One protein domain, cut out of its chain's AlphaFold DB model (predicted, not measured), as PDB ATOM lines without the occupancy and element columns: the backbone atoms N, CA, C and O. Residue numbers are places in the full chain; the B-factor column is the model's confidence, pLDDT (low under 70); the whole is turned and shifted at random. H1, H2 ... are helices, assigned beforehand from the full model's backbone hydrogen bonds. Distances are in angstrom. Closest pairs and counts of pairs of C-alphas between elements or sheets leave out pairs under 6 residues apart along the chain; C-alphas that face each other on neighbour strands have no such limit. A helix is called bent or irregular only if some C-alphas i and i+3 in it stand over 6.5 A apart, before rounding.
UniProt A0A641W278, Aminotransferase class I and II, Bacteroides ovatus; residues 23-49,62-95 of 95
ATOM      1  N   ASP A  23     -57.079  29.035  21.424       95.81
ATOM      2  CA  ASP A  23     -58.174  28.830  20.463       95.81
ATOM      3  C   ASP A  23     -57.722  28.664  19.000       95.81
ATOM      4  O   ASP A  23     -58.491  28.182  18.172       95.81
ATOM      5  N   LYS A  24     -56.462  28.984  18.694       97.50
ATOM      6  CA  LYS A  24     -55.887  28.982  17.337       97.50
ATOM      7  C   LYS A  24     -54.932  27.819  17.043       97.50
ATOM      8  O   LYS A  24     -54.095  27.928  16.156       97.50
ATOM      9  N   LEU A  25     -55.029  26.707  17.777       97.31
ATOM     10  CA  LEU A  25     -54.070  25.589  17.689       97.31
ATOM     11  C   LEU A  25     -53.889  25.023  16.264       97.31
ATOM     12  O   LEU A  25     -52.760  24.761  15.867       97.31
ATOM     13  N   GLU A  26     -54.966  24.863  15.489       97.06
ATOM     14  CA  GLU A  26     -54.883  24.385  14.094       97.06
ATOM     15  C   GLU A  26     -54.264  25.423  13.149       97.06
ATOM     16  O   GLU A  26     -53.442  25.077  12.304       97.06
ATOM     17  N   GLU A  27     -54.642  26.697  13.306       97.94
ATOM     18  CA  GLU A  27     -54.138  27.818  12.501       97.94
ATOM     19  C   GLU A  27     -52.613  27.922  12.636       97.94
ATOM     20  O   GLU A  27     -51.890  27.864  11.639       97.94
ATOM     21  N   VAL A  28     -52.114  27.961  13.875       96.38
ATOM     22  CA  VAL A  28     -50.673  28.099  14.134       96.38
ATOM     23  C   VAL A  28     -49.881  26.847  13.762       96.38
ATOM     24  O   VAL A  28     -48.722  26.965  13.383       96.38
ATOM     25  N   ASP A  29     -50.472  25.650  13.819       97.62
ATOM     26  CA  ASP A  29     -49.804  24.426  13.361       97.62
ATOM     27  C   ASP A  29     -49.575  24.434  11.840       97.62
ATOM     28  O   ASP A  29     -48.506  24.033  11.372       97.62
ATOM     29  N   ILE A  30     -50.537  24.930  11.055       96.94
ATOM     30  CA  ILE A  30     -50.373  25.094   9.603       96.94
ATOM     31  C   ILE A  30     -49.280  26.124   9.301       96.94
ATOM     32  O   ILE A  30     -48.411  25.868   8.464       96.94
ATOM     33  N   GLU A  31     -49.306  27.271   9.983       97.38
ATOM     34  CA  GLU A  31     -48.326  28.342   9.784       97.38
ATOM     35  C   GLU A  31     -46.915  27.906  10.197       97.38
ATOM     36  O   GLU A  31     -45.953  28.071   9.444       97.38
ATOM     37  N   PHE A  32     -46.765  27.294  11.371       96.12
ATOM     38  CA  PHE A  32     -45.446  26.996  11.926       96.12
ATOM     39  C   PHE A  32     -44.780  25.799  11.259       96.12
ATOM     40  O   PHE A  32     -43.551  25.772  11.192       96.12
ATOM     41  N   ARG A  33     -45.538  24.863  10.672       95.88
ATOM     42  CA  ARG A  33     -44.966  23.804   9.819       95.88
ATOM     43  C   ARG A  33     -44.253  24.352   8.579       95.88
ATOM     44  O   ARG A  33     -43.339  23.704   8.077       95.88
ATOM     45  N   GLN A  34     -44.626  25.539   8.102       96.31
ATOM     46  CA  GLN A  34     -43.943  26.197   6.982       96.31
ATOM     47  C   GLN A  34     -42.643  26.890   7.419       96.31
ATOM     48  O   GLN A  34     -41.747  27.087   6.601       96.31
ATOM     49  N   ILE A  35     -42.529  27.241   8.703       96.19
ATOM     50  CA  ILE A  35     -41.371  27.936   9.281       96.19
ATOM     51  C   ILE A  35     -40.342  26.928   9.819       96.19
ATOM     52  O   ILE A  35     -39.143  27.055   9.565       96.19
ATOM     53  N   LEU A  36     -40.805  25.914  10.554       95.81
ATOM     54  CA  LEU A  36     -39.992  24.861  11.170       95.81
ATOM     55  C   LEU A  36     -39.732  23.713  10.185       95.81
ATOM     56  O   LEU A  36     -40.119  22.566  10.408       95.81
ATOM     57  N   THR A  37     -39.072  24.040   9.077       96.94
ATOM     58  CA  THR A  37     -38.660  23.069   8.055       96.94
ATOM     59  C   THR A  37     -37.504  22.186   8.539       96.94
ATOM     60  O   THR A  37     -36.815  22.515   9.506       96.94
ATOM     61  N   SER A  38     -37.239  21.078   7.833       97.06
ATOM     62  CA  SER A  38     -36.061  20.224   8.087       97.06
ATOM     63  C   SER A  38     -34.758  21.035   8.098       97.06
ATOM     64  O   SER A  38     -33.957  20.896   9.022       97.06
ATOM     65  N   ASP A  39     -34.584  21.956   7.147       98.00
ATOM     66  CA  ASP A  39     -33.406  22.824   7.091       98.00
ATOM     67  C   ASP A  39     -33.300  23.722   8.326       98.00
ATOM     68  O   ASP A  39     -32.224  23.836   8.913       98.00
ATOM     69  N   LYS A  40     -34.420  24.305   8.777       98.25
ATOM     70  CA  LYS A  40     -34.438  25.137   9.986       98.25
ATOM     71  C   LYS A  40     -34.108  24.323  11.239       98.25
ATOM     72  O   LYS A  40     -33.359  24.795  12.091       98.25
ATOM     73  N   ILE A  41     -34.617  23.094  11.347       98.19
ATOM     74  CA  ILE A  41     -34.286  22.178  12.450       98.19
ATOM     75  C   ILE A  41     -32.787  21.865  12.443       98.19
ATOM     76  O   ILE A  41     -32.137  21.976  13.480       98.19
ATOM     77  N   ARG A  42     -32.222  21.516  11.282       98.38
ATOM     78  CA  ARG A  42     -30.788  21.220  11.129       98.38
ATOM     79  C   ARG A  42     -29.927  22.421  11.488       98.38
ATOM     80  O   ARG A  42     -28.959  22.261  12.220       98.38
ATOM     81  N   GLU A  43     -30.292  23.609  11.017       98.44
ATOM     82  CA  GLU A  43     -29.624  24.867  11.358       98.44
ATOM     83  C   GLU A  43     -29.579  25.082  12.877       98.44
ATOM     84  O   GLU A  43     -28.504  25.301  13.432       98.44
ATOM     85  N   ILE A  44     -30.723  24.952  13.558       98.06
ATOM     86  CA  ILE A  44     -30.823  25.143  15.012       98.06
ATOM     87  C   ILE A  44     -29.998  24.095  15.766       98.06
ATOM     88  O   ILE A  44     -29.236  24.443  16.667       98.06
ATOM     89  N   VAL A  45     -30.121  22.812  15.412       97.94
ATOM     90  CA  VAL A  45     -29.407  21.734  16.116       97.94
ATOM     91  C   VAL A  45     -27.893  21.829  15.888       97.94
ATOM     92  O   VAL A  45     -27.116  21.606  16.817       97.94
ATOM     93  N   ASN A  46     -27.455  22.221  14.691       97.44
ATOM     94  CA  ASN A  46     -26.035  22.412  14.386       97.44
ATOM     95  C   ASN A  46     -25.432  23.659  15.049       97.44
ATOM     96  O   ASN A  46     -24.212  23.742  15.160       97.44
ATOM     97  N   ALA A  47     -26.250  24.599  15.530       97.69
ATOM     98  CA  ALA A  47     -25.771  25.740  16.310       97.69
ATOM     99  C   ALA A  47     -25.356  25.367  17.747       97.69
ATOM    100  O   ALA A  47     -24.728  26.175  18.432       97.69
ATOM    101  N   ILE A  48     -25.693  24.160  18.219       96.19
ATOM    102  CA  ILE A  48     -25.311  23.679  19.552       96.19
ATOM    103  C   ILE A  48     -23.795  23.413  19.575       96.19
ATOM    104  O   ILE A  48     -23.337  22.618  18.754       96.19
ATOM    105  N   PRO A  49     -23.013  24.003  20.497       96.25
ATOM    106  CA  PRO A  49     -21.570  23.760  20.599       96.25
ATOM    107  C   PRO A  49     -21.222  22.302  20.933       96.25
ATOM    108  O   PRO A  49     -21.939  21.654  21.694       96.25
ATOM    109  N   PRO A  62     -20.309  14.129  18.934       95.00
ATOM    110  CA  PRO A  62     -21.258  15.242  18.950       95.00
ATOM    111  C   PRO A  62     -22.178  15.270  17.721       95.00
ATOM    112  O   PRO A  62     -23.371  15.546  17.843       95.00
ATOM    113  N   GLN A  63     -21.657  14.919  16.540       95.38
ATOM    114  CA  GLN A  63     -22.464  14.866  15.324       95.38
ATOM    115  C   GLN A  63     -23.493  13.727  15.347       95.38
ATOM    116  O   GLN A  63     -24.638  13.952  14.962       95.38
ATOM    117  N   ASP A  64     -23.141  12.546  15.862       94.50
ATOM    118  CA  ASP A  64     -24.094  11.434  16.002       94.50
ATOM    119  C   ASP A  64     -25.270  11.818  16.913       94.50
ATOM    120  O   ASP A  64     -26.431  11.507  16.621       94.50
ATOM    121  N   LEU A  65     -24.987  12.549  17.998       94.19
ATOM    122  CA  LEU A  65     -26.008  13.057  18.914       94.19
ATOM    123  C   LEU A  65     -26.926  14.070  18.224       94.19
ATOM    124  O   LEU A  65     -28.152  13.949  18.324       94.19
ATOM    125  N   ARG A  66     -26.361  15.020  17.469       96.31
ATOM    126  CA  ARG A  66     -27.147  15.959  16.651       96.31
ATOM    127  C   ARG A  66     -28.043  15.220  15.669       96.31
ATOM    128  O   ARG A  66     -29.235  15.506  15.610       96.31
ATOM    129  N   ASP A  67     -27.517  14.229  14.958       96.31
ATOM    130  CA  ASP A  67     -28.261  13.479  13.945       96.31
ATOM    131  C   ASP A  67     -29.410  12.653  14.545       96.31
ATOM    132  O   ASP A  67     -30.451  12.452  13.907       96.31
ATOM    133  N   ILE A  68     -29.262  12.158  15.777       94.88
ATOM    134  CA  ILE A  68     -30.364  11.531  16.521       94.88
ATOM    135  C   ILE A  68     -31.450  12.566  16.837       94.88
ATOM    136  O   ILE A  68     -32.627  12.307  16.574       94.88
ATOM    137  N   TYR A  69     -31.074  13.738  17.355       95.50
ATOM    138  CA  TYR A  69     -32.030  14.793  17.704       95.50
ATOM    139  C   TYR A  69     -32.720  15.405  16.483       95.50
ATOM    140  O   TYR A  69     -33.927  15.632  16.533       95.50
ATOM    141  N   ILE A  70     -32.003  15.607  15.376       97.75
ATOM    142  CA  ILE A  70     -32.577  16.063  14.105       97.75
ATOM    143  C   ILE A  70     -33.680  15.100  13.676       97.75
ATOM    144  O   ILE A  70     -34.813  15.528  13.489       97.75
ATOM    145  N   ARG A  71     -33.394  13.792  13.616       97.69
ATOM    146  CA  ARG A  71     -34.402  12.794  13.229       97.69
ATOM    147  C   ARG A  71     -35.573  12.731  14.212       97.69
ATOM    148  O   ARG A  71     -36.711  12.561  13.789       97.69
ATOM    149  N   PHE A  72     -35.318  12.877  15.513       97.56
ATOM    150  CA  PHE A  72     -36.373  12.934  16.530       97.56
ATOM    151  C   PHE A  72     -37.305  14.137  16.326       97.56
ATOM    152  O   PHE A  72     -38.525  13.983  16.381       97.56
ATOM    153  N   LEU A  73     -36.747  15.324  16.083       97.25
ATOM    154  CA  LEU A  73     -37.511  16.555  15.879       97.25
ATOM    155  C   LEU A  73     -38.228  16.567  14.525       97.25
ATOM    156  O   LEU A  73     -39.385  16.971  14.464       97.25
ATOM    157  N   GLU A  74     -37.586  16.081  13.463       97.31
ATOM    158  CA  GLU A  74     -38.205  15.921  12.142       97.31
ATOM    159  C   GLU A  74     -39.409  14.973  12.204       97.31
ATOM    160  O   GLU A  74     -40.475  15.306  11.685       97.31
ATOM    161  N   GLU A  75     -39.280  13.834  12.892       97.56
ATOM    162  CA  GLU A  75     -40.387  12.887  13.057       97.56
ATOM    163  C   GLU A  75     -41.541  13.506  13.861       97.56
ATOM    164  O   GLU A  75     -42.705  13.357  13.494       97.56
ATOM    165  N   ARG A  76     -41.233  14.281  14.911       96.50
ATOM    166  CA  ARG A  76     -42.241  15.039  15.671       96.50
ATOM    167  C   ARG A  76     -42.971  16.065  14.820       96.50
ATOM    168  O   ARG A  76     -44.188  16.165  14.918       96.50
ATOM    169  N   MET A  77     -42.241  16.826  14.009       96.38
ATOM    170  CA  MET A  77     -42.826  17.861  13.153       96.38
ATOM    171  C   MET A  77     -43.680  17.267  12.038       96.38
ATOM    172  O   MET A  77     -44.728  17.817  11.711       96.38
ATOM    173  N   LYS A  78     -43.267  16.125  11.483       96.12
ATOM    174  CA  LYS A  78     -44.050  15.373  10.498       96.12
ATOM    175  C   LYS A  78     -45.380  14.872  11.068       96.12
ATOM    176  O   LYS A  78     -46.334  14.747  10.310       96.12
ATOM    177  N   HIS A  79     -45.409  14.593  12.371       97.06
ATOM    178  CA  HIS A  79     -46.558  14.072  13.107       97.06
ATOM    179  C   HIS A  79     -47.132  15.087  14.111       97.06
ATOM    180  O   HIS A  79     -47.639  14.702  15.175       97.06
ATOM    181  N   SER A  80     -47.032  16.388  13.803       97.00
ATOM    182  CA  SER A  80     -47.440  17.469  14.706       97.00
ATOM    183  C   SER A  80     -48.919  17.382  15.097       97.00
ATOM    184  O   SER A  80     -49.273  17.735  16.226       97.00
ATOM    185  N   GLU A  81     -49.761  16.793  14.240       97.25
ATOM    186  CA  GLU A  81     -51.181  16.546  14.492       97.25
ATOM    187  C   GLU A  81     -51.422  15.758  15.786       97.25
ATOM    188  O   GLU A  81     -52.414  15.989  16.474       97.25
ATOM    189  N   THR A  82     -50.495  14.879  16.177       97.81
ATOM    190  CA  THR A  82     -50.590  14.110  17.429       97.81
ATOM    191  C   THR A  82     -50.620  15.030  18.653       97.81
ATOM    192  O   THR A  82     -51.381  14.807  19.594       97.81
ATOM    193  N   PHE A  83     -49.822  16.098  18.635       97.62
ATOM    194  CA  PHE A  83     -49.702  17.057  19.735       97.62
ATOM    195  C   PHE A  83     -50.823  18.091  19.709       97.62
ATOM    196  O   PHE A  83     -51.371  18.431  20.757       97.62
ATOM    197  N   VAL A  84     -51.186  18.556  18.512       98.00
ATOM    198  CA  VAL A  84     -52.296  19.496  18.310       98.00
ATOM    199  C   VAL A  84     -53.608  18.873  18.779       98.00
ATOM    200  O   VAL A  84     -54.311  19.483  19.581       98.00
ATOM    201  N   ASN A  85     -53.897  17.634  18.371       98.00
ATOM    202  CA  ASN A  85     -55.111  16.925  18.776       98.00
ATOM    203  C   ASN A  85     -55.180  16.721  20.296       98.00
ATOM    204  O   ASN A  85     -56.237  16.927  20.890       98.00
ATOM    205  N   GLU A  86     -54.068  16.358  20.945       98.19
ATOM    206  CA  GLU A  86     -54.017  16.222  22.408       98.19
ATOM    207  C   GLU A  86     -54.324  17.555  23.106       98.19
ATOM    208  O   GLU A  86     -55.163  17.607  24.006       98.19
ATOM    209  N   ALA A  87     -53.719  18.656  22.646       97.94
ATOM    210  CA  ALA A  87     -53.979  19.990  23.182       97.94
ATOM    211  C   ALA A  87     -55.441  20.420  22.978       97.94
ATOM    212  O   ALA A  87     -56.075  20.941  23.897       97.94
ATOM    213  N   GLN A  88     -56.012  20.159  21.802       97.62
ATOM    214  CA  GLN A  88     -57.414  20.453  21.519       97.62
ATOM    215  C   GLN A  88     -58.367  19.633  22.390       97.62
ATOM    216  O   GLN A  88     -59.346  20.178  22.901       97.62
ATOM    217  N   ASN A  89     -58.097  18.340  22.567       97.75
ATOM    218  CA  ASN A  89     -58.909  17.461  23.404       97.75
ATOM    219  C   ASN A  89     -58.851  17.892  24.870       97.75
ATOM    220  O   ASN A  89     -59.896  18.028  25.507       97.75
ATOM    221  N   ALA A  90     -57.653  18.182  25.381       97.75
ATOM    222  CA  ALA A  90     -57.472  18.704  26.728       97.75
ATOM    223  C   ALA A  90     -58.212  20.036  26.916       97.75
ATOM    224  O   ALA A  90     -58.908  20.215  27.913       97.75
ATOM    225  N   ARG A  91     -58.142  20.947  25.936       96.50
ATOM    226  CA  ARG A  91     -58.870  22.220  25.983       96.50
ATOM    227  C   ARG A  91     -60.383  22.013  26.002       96.50
ATOM    228  O   ARG A  91     -61.045  22.614  26.836       96.50
ATOM    229  N   LYS A  92     -60.926  21.150  25.135       95.69
ATOM    230  CA  LYS A  92     -62.364  20.811  25.094       95.69
ATOM    231  C   LYS A  92     -62.878  20.212  26.407       95.69
ATOM    232  O   LYS A  92     -64.060  20.327  26.684       95.69
ATOM    233  N   ALA A  93     -62.020  19.558  27.188       94.44
ATOM    234  CA  ALA A  93     -62.389  19.019  28.497       94.44
ATOM    235  C   ALA A  93     -62.384  20.075  29.624       94.44
ATOM    236  O   ALA A  93     -62.919  19.804  30.697       94.44
ATOM    237  N   LEU A  94     -61.766  21.244  29.404       90.69
ATOM    238  CA  LEU A  94     -61.656  22.327  30.389       90.69
ATOM    239  C   LEU A  94     -62.772  23.377  30.295       90.69
ATOM    240  O   LEU A  94     -63.044  24.030  31.304       90.69
ATOM    241  N   ILE A  95     -63.355  23.585  29.107       85.56
ATOM    242  CA  ILE A  95     -64.308  24.673  28.804       85.56
ATOM    243  C   ILE A  95     -65.687  24.168  28.394       85.56
ATOM    244  O   ILE A  95     -65.767  23.066  27.809       85.56
TER     245      ILE A  95
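What this domain is: This is residues 23 to 49 and 62 to 95 of the 95 residues of the protein "Aminotransferase class I and II" of Bacteroides ovatus (UniProt A0A641W278). Two bent rows of two helices each lie side by side and make a loose rod: H3 and H4 form one row, H1 and H2 form the other, running the opposite way, and each row turns strongly at the tight link between its two helices. H2 packs on H3 in one half of the rod, and H1 packs on residues 84 to 88 of H4 in the other half. The printed part has 61 residues with four named helices, H1, H2, H3 and H4 in that order along the chain, and no named strand; its class is all helix. The whole is loose, with a radius of gyration of the C-alphas of 14.3 A, and the C-alphas span 45 by 19 by 18 A along their three main axes.

Where its parts are: The longest helix is H3, residues 62 to 78, which measures 24.3 A from first to last C-alpha and begins with C-alpha 62 at (-21.258, 15.242, 18.950). H4, residues 81 to 94, is 19.9 A long and ends with C-alpha 94 at (-61.656, 22.327, 30.389). H1, residues 25 to 35, is 15.4 A long and begins with C-alpha 25 at (-54.070, 25.589, 17.689). H2, residues 38 to 46, is 12.0 A long.

How they stand to each other: H3 and H2 touch, and their closest C-alphas are those of Ile 70 and Arg 42, 6.2 A apart. They run opposite ways at a shallow tilt of 33 degrees, only just short of steep. H3 and H1 are close but not clearly touching, with 1 pair of C-alphas within 8 A, those of Met 77 and Arg 33 at 7.1 A. H4 touches H1 with residues 84 to 88 alone, and the closest C-alphas are those of Val 84 and Leu 25, 6.4 A apart. H1 and H4 run opposite ways at a shallow tilt of 26 degrees. H1 and H2 meet only through their link. H2 and H4 are apart, and H3 and H4 are apart too. In H2, H3 and H4 every O i to N i+4 pair is within hydrogen-bond range, and in H1 5 of 7 are.

The domain as a whole: The outline is a rod, and the two C-alphas farthest apart are those of Pro 62 and Ile 95, 45.2 A. The first and last printed C-alphas, those of Asp 23 and Ile 95, are 11.2 A apart, and Ile 95 is the chain's last residue. Residues 50 to 61 are not printed, and C-alphas 49 and 62 are 8.7 A apart across this cut, which falls in the link from H2 to H3. The links from H1 to H2 and from H3 to H4 are tight, with 2 residues each. The mean pLDDT of the printed part is 96.6, and no printed residue is under 70.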